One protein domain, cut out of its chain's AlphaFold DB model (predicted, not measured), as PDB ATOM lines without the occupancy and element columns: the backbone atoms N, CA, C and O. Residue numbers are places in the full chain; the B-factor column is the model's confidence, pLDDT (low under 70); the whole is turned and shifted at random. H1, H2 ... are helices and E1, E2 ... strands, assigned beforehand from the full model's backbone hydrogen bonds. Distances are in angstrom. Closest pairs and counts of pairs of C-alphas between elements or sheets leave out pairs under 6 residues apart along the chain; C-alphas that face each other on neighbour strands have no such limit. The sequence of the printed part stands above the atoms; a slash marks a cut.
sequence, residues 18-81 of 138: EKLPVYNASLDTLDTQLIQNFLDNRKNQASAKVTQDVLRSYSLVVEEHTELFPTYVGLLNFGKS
ATOM      1  N   GLU A  18      94.653 -53.275  43.485       91.81
ATOM      2  CA  GLU A  18      94.750 -54.042  44.720       91.81
ATOM      3  C   GLU A  18      95.908 -55.055  44.731       91.81
ATOM      4  O   GLU A  18      96.372 -55.446  45.799       91.81
ATOM      5  N   LYS A  19      96.399 -55.470  43.557       95.44
ATOM      6  CA  LYS A  19      97.496 -56.439  43.413       95.44
ATOM      7  C   LYS A  19      98.859 -55.785  43.206       95.44
ATOM      8  O   LYS A  19      99.849 -56.503  43.085       95.44
ATOM      9  N   LEU A  20      98.918 -54.457  43.129       95.88
ATOM     10  CA  LEU A  20     100.184 -53.742  43.010       95.88
ATOM     11  C   LEU A  20     100.984 -53.844  44.322       95.88
ATOM     12  O   LEU A  20     100.377 -53.919  45.396       95.88
ATOM     13  N   PRO A  21     102.326 -53.853  44.248       97.06
ATOM     14  CA  PRO A  21     103.184 -53.854  45.428       97.06
ATOM     15  C   PRO A  21     103.067 -52.547  46.215       97.06
ATOM     16  O   PRO A  21     102.906 -51.462  45.648       97.06
ATOM     17  N   VAL A  22     103.229 -52.652  47.531       97.00
ATOM     18  CA  VAL A  22     103.449 -51.514  48.424       97.00
ATOM     19  C   VAL A  22     104.932 -51.488  48.783       97.00
ATOM     20  O   VAL A  22     105.377 -52.147  49.715       97.00
ATOM     21  N   TYR A  23     105.711 -50.753  47.985       96.25
ATOM     22  CA  TYR A  23     107.181 -50.805  47.985       96.25
ATOM     23  C   TYR A  23     107.854 -50.403  49.301       96.25
ATOM     24  O   TYR A  23     108.999 -50.769  49.542       96.25
ATOM     25  N   ASN A  24     107.175 -49.632  50.148       95.62
ATOM     26  CA  ASN A  24     107.688 -49.228  51.456       95.62
ATOM     27  C   ASN A  24     107.303 -50.199  52.585       95.62
ATOM     28  O   ASN A  24     107.653 -49.930  53.731       95.62
ATOM     29  N   ALA A  25     106.607 -51.300  52.284       96.31
ATOM     30  CA  ALA A  25     106.226 -52.325  53.246       96.31
ATOM     31  C   ALA A  25     107.018 -53.620  53.027       96.31
ATOM     32  O   ALA A  25     107.160 -54.110  51.910       96.31
ATOM     33  N   SER A  26     107.477 -54.213  54.122       95.81
ATOM     34  CA  SER A  26     108.107 -55.532  54.154       95.81
ATOM     35  C   SER A  26     107.091 -56.623  54.514       95.81
ATOM     36  O   SER A  26     106.014 -56.350  55.038       95.81
ATOM     37  N   LEU A  27     107.405 -57.892  54.243       95.38
ATOM     38  CA  LEU A  27     106.496 -59.023  54.503       95.38
ATOM     39  C   LEU A  27     106.047 -59.175  55.954       95.38
ATOM     40  O   LEU A  27     104.933 -59.625  56.204       95.38
ATOM     41  N   ASP A  28     106.901 -58.822  56.908       96.44
ATOM     42  CA  ASP A  28     106.611 -58.896  58.341       96.44
ATOM     43  C   ASP A  28     105.543 -57.887  58.791       96.44
ATOM     44  O   ASP A  28     105.037 -57.992  59.911       96.44
ATOM     45  N   THR A  29     105.161 -56.945  57.924       97.38
ATOM     46  CA  THR A  29     104.011 -56.054  58.133       97.38
ATOM     47  C   THR A  29     102.676 -56.784  57.994       97.38
ATOM     48  O   THR A  29     101.673 -56.316  58.538       97.38
ATOM     49  N   LEU A  30     102.651 -57.942  57.322       98.12
ATOM     50  CA  LEU A  30     101.490 -58.823  57.280       98.12
ATOM     51  C   LEU A  30     101.369 -59.618  58.587       98.12
ATOM     52  O   LEU A  30     102.346 -60.100  59.168       98.12
ATOM     53  N   ASP A  31     100.138 -59.772  59.052       97.88
ATOM     54  CA  ASP A  31      99.770 -60.572  60.205       97.88
ATOM     55  C   ASP A  31      99.505 -62.020  59.776       97.88
ATOM     56  O   ASP A  31      98.404 -62.412  59.381       97.88
ATOM     57  N   THR A  32     100.547 -62.841  59.882       96.56
ATOM     58  CA  THR A  32     100.482 -64.273  59.585       96.56
ATOM     59  C   THR A  32      99.432 -65.011  60.420       96.56
ATOM     60  O   THR A  32      98.858 -65.978  59.921       96.56
ATOM     61  N   GLN A  33      99.150 -64.586  61.657       96.56
ATOM     62  CA  GLN A  33      98.123 -65.232  62.481       96.56
ATOM     63  C   GLN A  33      96.731 -64.929  61.935       96.56
ATOM     64  O   GLN A  33      95.911 -65.837  61.812       96.56
ATOM     65  N   LEU A  34      96.478 -63.682  61.537       96.56
ATOM     66  CA  LEU A  34      95.213 -63.303  60.912       96.56
ATOM     67  C   LEU A  34      95.004 -64.016  59.569       96.56
ATOM     68  O   LEU A  34      93.904 -64.496  59.291       96.56
ATOM     69  N   ILE A  35      96.065 -64.159  58.768       97.12
ATOM     70  CA  ILE A  35      96.032 -64.940  57.521       97.12
ATOM     71  C   ILE A  35      95.738 -66.412  57.827       97.12
ATOM     72  O   ILE A  35      94.869 -67.000  57.186       97.12
ATOM     73  N   GLN A  36      96.416 -67.011  58.809       96.75
ATOM     74  CA  GLN A  36      96.184 -68.404  59.195       96.75
ATOM     75  C   GLN A  36      94.734 -68.616  59.653       96.75
ATOM     76  O   GLN A  36      94.054 -69.504  59.142       96.75
ATOM     77  N   ASN A  37      94.218 -67.728  60.505       95.06
ATOM     78  CA  ASN A  37      92.824 -67.745  60.945       95.06
ATOM     79  C   ASN A  37      91.854 -67.639  59.763       95.06
ATOM     80  O   ASN A  37      90.851 -68.353  59.720       95.06
ATOM     81  N   PHE A  38      92.130 -66.773  58.784       94.75
ATOM     82  CA  PHE A  38      91.329 -66.702  57.564       94.75
ATOM     83  C   PHE A  38      91.350 -68.033  56.809       94.75
ATOM     84  O   PHE A  38      90.289 -68.534  56.439       94.75
ATOM     85  N   LEU A  39      92.529 -68.632  56.617       94.75
ATOM     86  CA  LEU A  39      92.676 -69.889  55.884       94.75
ATOM     87  C   LEU A  39      91.941 -71.056  56.554       94.75
ATOM     88  O   LEU A  39      91.380 -71.887  55.831       94.75
ATOM     89  N   ASP A  40      91.925 -71.090  57.886       94.06
ATOM     90  CA  ASP A  40      91.284 -72.128  58.702       94.06
ATOM     91  C   ASP A  40      89.753 -72.018  58.719       94.06
ATOM     92  O   ASP A  40      89.061 -73.029  58.818       94.06
ATOM     93  N   ASN A  41      89.208 -70.809  58.561       91.19
ATOM     94  CA  ASN A  41      87.764 -70.555  58.610       91.19
ATOM     95  C   ASN A  41      87.064 -70.612  57.236       91.19
ATOM     96  O   ASN A  41      85.863 -70.335  57.131       91.19
ATOM     97  N   ARG A  42      87.775 -70.967  56.158       88.88
ATOM     98  CA  ARG A  42      87.180 -71.078  54.813       88.88
ATOM     99  C   ARG A  42      86.240 -72.279  54.729       88.88
ATOM    100  O   ARG A  42      86.616 -73.417  54.995       88.88
ATOM    101  N   LYS A  43      85.011 -72.040  54.266       83.94
ATOM    102  CA  LYS A  43      84.049 -73.115  53.989       83.94
ATOM    103  C   LYS A  43      84.534 -73.970  52.813       83.94
ATOM    104  O   LYS A  43      84.950 -73.432  51.790       83.94
ATOM    105  N   ASN A  44      84.405 -75.290  52.939       78.44
ATOM    106  CA  ASN A  44      84.677 -76.274  51.880       78.44
ATOM    107  C   ASN A  44      86.134 -76.334  51.381       78.44
ATOM    108  O   ASN A  44      86.378 -76.772  50.258       78.44
ATOM    109  N   GLN A  45      87.109 -75.911  52.189       81.31
ATOM    110  CA  GLN A  45      88.531 -76.035  51.866       81.31
ATOM    111  C   GLN A  45      89.288 -76.632  53.050       81.31
ATOM    112  O   GLN A  45      88.959 -76.364  54.203       81.31
ATOM    113  N   ALA A  46      90.298 -77.455  52.768       78.94
ATOM    114  CA  ALA A  46      91.201 -77.929  53.808       78.94
ATOM    115  C   ALA A  46      91.985 -76.744  54.395       78.94
ATOM    116  O   ALA A  46      92.347 -75.809  53.669       78.94
ATOM    117  N   SER A  47      92.266 -76.806  55.700       82.81
ATOM    118  CA  SER A  47      93.206 -75.881  56.336       82.81
ATOM    119  C   SER A  47      94.529 -75.919  55.569       82.81
ATOM    120  O   SER A  47      95.045 -76.984  55.217       82.81
ATOM    121  N   ALA A  48      95.041 -74.733  55.258       88.31
ATOM    122  CA  ALA A  48      96.309 -74.552  54.576       88.31
ATOM    123  C   ALA A  48      97.246 -73.801  55.514       88.31
ATOM    124  O   ALA A  48      96.825 -72.882  56.214       88.31
ATOM    125  N   LYS A  49      98.526 -74.174  55.506       94.00
ATOM    126  CA  LYS A  49      99.557 -73.389  56.185       94.00
ATOM    127  C   LYS A  49      99.834 -72.122  55.386       94.00
ATOM    128  O   LYS A  49      99.790 -72.150  54.155       94.00
ATOM    129  N   VAL A  50     100.192 -71.041  56.070       95.31
ATOM    130  CA  VAL A  50     100.702 -69.841  55.400       95.31
ATOM    131  C   VAL A  50     102.060 -70.150  54.760       95.31
ATOM    132  O   VAL A  50     103.079 -70.244  55.439       95.31
ATOM    133  N   THR A  51     102.065 -70.329  53.441       95.31
ATOM    134  CA  THR A  51     103.272 -70.473  52.613       95.31
ATOM    135  C   THR A  51     103.317 -69.371  51.562       95.31
ATOM    136  O   THR A  51     102.296 -68.762  51.245       95.31
ATOM    137  N   GLN A  52     104.486 -69.129  50.974       94.12
ATOM    138  CA  GLN A  52     104.652 -68.132  49.913       94.12
ATOM    139  C   GLN A  52     103.736 -68.394  48.706       94.12
ATOM    140  O   GLN A  52     103.148 -67.455  48.174       94.12
ATOM    141  N   ASP A  53     103.537 -69.658  48.324       94.62
ATOM    142  CA  ASP A  53     102.607 -70.032  47.251       94.62
ATOM    143  C   ASP A  53     101.156 -69.702  47.607       94.62
ATOM    144  O   ASP A  53     100.406 -69.192  46.771       94.62
ATOM    145  N   VAL A  54     100.764 -69.922  48.866       95.19
ATOM    146  CA  VAL A  54      99.438 -69.533  49.357       95.19
ATOM    147  C   VAL A  54      99.288 -68.016  49.309       95.19
ATOM    148  O   VAL A  54      98.325 -67.533  48.714       95.19
ATOM    149  N   LEU A  55     100.255 -67.256  49.833       96.56
ATOM    150  CA  LEU A  55     100.224 -65.789  49.796       96.56
ATOM    151  C   LEU A  55     100.090 -65.258  48.358       96.56
ATOM    152  O   LEU A  55      99.289 -64.357  48.106       96.56
ATOM    153  N   ARG A  56     100.807 -65.854  47.398       95.50
ATOM    154  CA  ARG A  56     100.727 -65.507  45.968       95.50
ATOM    155  C   ARG A  56      99.386 -65.862  45.343       95.50
ATOM    156  O   ARG A  56      98.831 -65.049  44.608       95.50
ATOM    157  N   SER A  57      98.836 -67.040  45.644       93.75
ATOM    158  CA  SER A  57      97.533 -67.465  45.109       93.75
ATOM    159  C   SER A  57      96.397 -66.515  45.507       93.75
ATOM    160  O   SER A  57      95.480 -66.280  44.724       93.75
ATOM    161  N   TYR A  58      96.517 -65.895  46.684       94.38
ATOM    162  CA  TYR A  58      95.608 -64.868  47.189       94.38
ATOM    163  C   TYR A  58      95.993 -63.441  46.778       94.38
ATOM    164  O   TYR A  58      95.325 -62.487  47.167       94.38
ATOM    165  N   SER A  59      97.049 -63.279  45.973       96.81
ATOM    166  CA  SER A  59      97.609 -61.981  45.577       96.81
ATOM    167  C   SER A  59      97.994 -61.089  46.765       96.81
ATOM    168  O   SER A  59      97.986 -59.874  46.624       96.81
ATOM    169  N   LEU A  60      98.324 -61.662  47.931       97.88
ATOM    170  CA  LEU A  60      98.727 -60.905  49.130       97.88
ATOM    171  C   LEU A  60     100.161 -60.385  49.031       97.88
ATOM    172  O   LEU A  60     100.539 -59.450  49.733       97.88
ATOM    173  N   VAL A  61     100.957 -61.021  48.173       97.88
ATOM    174  CA  VAL A  61     102.354 -60.690  47.916       97.88
ATOM    175  C   VAL A  61     102.645 -60.795  46.424       97.88
ATOM    176  O   VAL A  61     102.035 -61.612  45.724       97.88
ATOM    177  N   VAL A  62     103.609 -60.015  45.953       96.38
ATOM    178  CA  VAL A  62     104.122 -60.051  44.579       96.38
ATOM    179  C   VAL A  62     105.646 -60.060  44.608       96.38
ATOM    180  O   VAL A  62     106.259 -59.414  45.454       96.38
ATOM    181  N   GLU A  63     106.255 -60.846  43.722       94.81
ATOM    182  CA  GLU A  63     107.709 -60.878  43.563       94.81
ATOM    183  C   GLU A  63     108.121 -59.978  42.400       94.81
ATOM    184  O   GLU A  63     107.674 -60.187  41.271       94.81
ATOM    185  N   GLU A  64     108.990 -59.010  42.672       93.00
ATOM    186  CA  GLU A  64     109.613 -58.144  41.672       93.00
ATOM    187  C   GLU A  64     111.123 -58.122  41.910       93.00
ATOM    188  O   GLU A  64     111.578 -57.906  43.026       93.00
ATOM    189  N   HIS A  65     111.920 -58.353  40.862       91.44
ATOM    190  CA  HIS A  65     113.388 -58.340  40.943       91.44
ATOM    191  C   HIS A  65     113.965 -59.194  42.091       91.44
ATOM    192  O   HIS A  65     114.925 -58.787  42.735       91.44
ATOM    193  N   THR A  66     113.401 -60.386  42.329       89.19
ATOM    194  CA  THR A  66     113.768 -61.332  43.412       89.19
ATOM    195  C   THR A  66     113.443 -60.876  44.838       89.19
ATOM    196  O   THR A  66     113.745 -61.587  45.796       89.19
ATOM    197  N   GLU A  67     112.777 -59.733  44.991       93.56
ATOM    198  CA  GLU A  67     112.262 -59.245  46.265       93.56
ATOM    199  C   GLU A  67     110.746 -59.456  46.339       93.56
ATOM    200  O   GLU A  67     110.032 -59.378  45.336       93.56
ATOM    201  N   LEU A  68     110.250 -59.786  47.530       95.25
ATOM    202  CA  LEU A  68     108.851 -60.121  47.758       95.25
ATOM    203  C   LEU A  68     108.186 -59.004  48.568       95.25
ATOM    204  O   LEU A  68     108.516 -58.792  49.733       95.25
ATOM    205  N   PHE A  69     107.220 -58.333  47.949       97.69
ATOM    206  CA  PHE A  69     106.505 -57.196  48.522       97.69
ATOM    207  C   PHE A  69     105.076 -57.586  48.901       97.69
ATOM    208  O   PHE A  69     104.427 -58.318  48.142       97.69
ATOM    209  N   PRO A  70     104.531 -57.081  50.021       98.12
ATOM    210  CA  PRO A  70     103.094 -57.063  50.248       98.12
ATOM    211  C   PRO A  70     102.381 -56.275  49.147       98.12
ATOM    212  O   PRO A  70     102.897 -55.281  48.634       98.12
ATOM    213  N   THR A  71     101.165 -56.688  48.811       98.12
ATOM    214  CA  THR A  71     100.277 -55.923  47.925       98.12
ATOM    215  C   THR A  71      99.318 -55.041  48.723       98.12
ATOM    216  O   THR A  71      99.150 -55.227  49.934       98.12
ATOM    217  N   TYR A  72      98.619 -54.119  48.052       97.75
ATOM    218  CA  TYR A  72      97.546 -53.339  48.684       97.75
ATOM    219  C   TYR A  72      96.470 -54.246  49.296       97.75
ATOM    220  O   TYR A  72      96.063 -54.022  50.433       97.75
ATOM    221  N   VAL A  73      96.033 -55.302  48.598       97.25
ATOM    222  CA  VAL A  73      95.051 -56.257  49.143       97.25
ATOM    223  C   VAL A  73      95.608 -57.011  50.350       97.25
ATOM    224  O   VAL A  73      94.870 -57.226  51.313       97.25
ATOM    225  N   GLY A  74      96.900 -57.356  50.332       97.81
ATOM    226  CA  GLY A  74      97.601 -57.971  51.457       97.81
ATOM    227  C   GLY A  74      97.560 -57.091  52.700       97.81
ATOM    228  O   GLY A  74      97.061 -57.517  53.740       97.81
ATOM    229  N   LEU A  75      98.015 -55.844  52.578       98.00
ATOM    230  CA  LEU A  75      98.033 -54.895  53.691       98.00
ATOM    231  C   LEU A  75      96.633 -54.525  54.176       98.00
ATOM    232  O   LEU A  75      96.381 -54.533  55.375       98.00
ATOM    233  N   LEU A  76      95.700 -54.233  53.273       97.94
ATOM    234  CA  LEU A  76      94.361 -53.792  53.662       97.94
ATOM    235  C   LEU A  76      93.563 -54.886  54.383       97.94
ATOM    236  O   LEU A  76      92.770 -54.572  55.266       97.94
ATOM    237  N   ASN A  77      93.761 -56.163  54.044       97.94
ATOM    238  CA  ASN A  77      93.025 -57.261  54.681       97.94
ATOM    239  C   ASN A  77      93.777 -57.899  55.851       97.94
ATOM    240  O   ASN A  77      93.137 -58.424  56.757       97.94
ATOM    241  N   PHE A  78      95.111 -57.869  55.826       98.25
ATOM    242  CA  PHE A  78      95.940 -58.639  56.751       98.25
ATOM    243  C   PHE A  78      97.155 -57.877  57.286       98.25
ATOM    244  O   PHE A  78      98.037 -58.491  57.868       98.25
ATOM    245  N   GLY A  79      97.258 -56.566  57.088       97.88
ATOM    246  CA  GLY A  79      98.348 -55.765  57.642       97.88
ATOM    247  C   GLY A  79      98.171 -55.504  59.138       97.88
ATOM    248  O   GLY A  79      97.064 -55.253  59.607       97.88
ATOM    249  N   LYS A  80      99.281 -55.491  59.881       97.75
ATOM    250  CA  LYS A  80      99.310 -55.142  61.314       97.75
ATOM    251  C   LYS A  80      98.962 -53.673  61.571       97.75
ATOM    252  O   LYS A  80      98.364 -53.342  62.589       97.75
ATOM    253  N   SER A  81      99.362 -52.783  60.661       96.19
ATOM    254  CA  SER A  81      99.102 -51.336  60.748       96.19
ATOM    255  C   SER A  81      98.997 -50.718  59.345       96.19
ATOM    256  O   SER A  81      99.926 -50.039  58.904       96.19
TER     257      SER A  81
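What this domain is: This is residues 18 to 81 of the 138 residues of an uncharacterized protein of Parachlamydiaceae bacterium (UniProt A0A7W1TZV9). A two-stranded hairpin, E1 and E2, makes one end of this small domain and a loop after H1 the other, with three short helices, H1, H2 and H3, between them. Residues 41 to 46 of that loop stick out from the body, while the opening stretch, residues 18 to 31, has no named element and winds past the hairpin to reach H1. The printed part has 64 residues with three named helices and two named strands, in the order H1, H2, E1, E2, H3; the sheet is E1 - E2, antiparallel. The class is mixed, helices and strands, with under half of the residues in named elements. The whole is compact, with a radius of gyration of the C-alphas of 11.4 A and spans of 34 by 23 by 18 A.

How they stand to each other: Go along the printed part from Glu 18, and the first named helix you meet is H1, residues 32 to 40. Next comes H2, residues 52 to 57, which is apart from H1. Beyond it look for strand E1, residues 61 to 64; the closest C-alphas of H2 and E1 are those of Leu 55 and Val 61, 5.8 A apart. E1 forms a hairpin with E2, residues 67 to 70, antiparallel at 148 degrees between their directions. Look there for N 62 and O 69, and for N 67 and O 64, each pair 2.9 A apart and within hydrogen-bond range. Last comes H3, residues 72 to 78. H3 and H1 only just touch, with 3 pairs of C-alphas within 8 A; the closest are those of Leu 34 and Phe 78, 6.3 A apart. Their lines are about perpendicular, at 79 degrees. H2 and H3 are only just apart, with their closest C-alphas at 8.4 A. In H1, H2 and H3 every O i to N i+4 pair is within hydrogen-bond range.

Where its parts are: Find C-alpha 32 at (100.482, -64.273, 59.585); from there H1 runs 12.1 A to C-alpha 40. H2 covers 8.6 A from Gln 52 to Ser 57. Find C-alpha 61 at (102.354, -60.690, 47.916), where E1 begins its 9.9 A. E2 runs 10.2 A from Glu 67 to Pro 70. H3 begins at Tyr 72 and after 9.8 A ends at C-alpha 78, (95.940, -58.639, 56.751).

The domain as a whole: The two C-alphas farthest apart are those of Asn 44 and His 65, at 35.6 A. The printed part has no cut. The link from H1 to H2, 11 residues, is long; the other three links are tight. The mean pLDDT of the printed part is 94.5, and no printed residue is under 70.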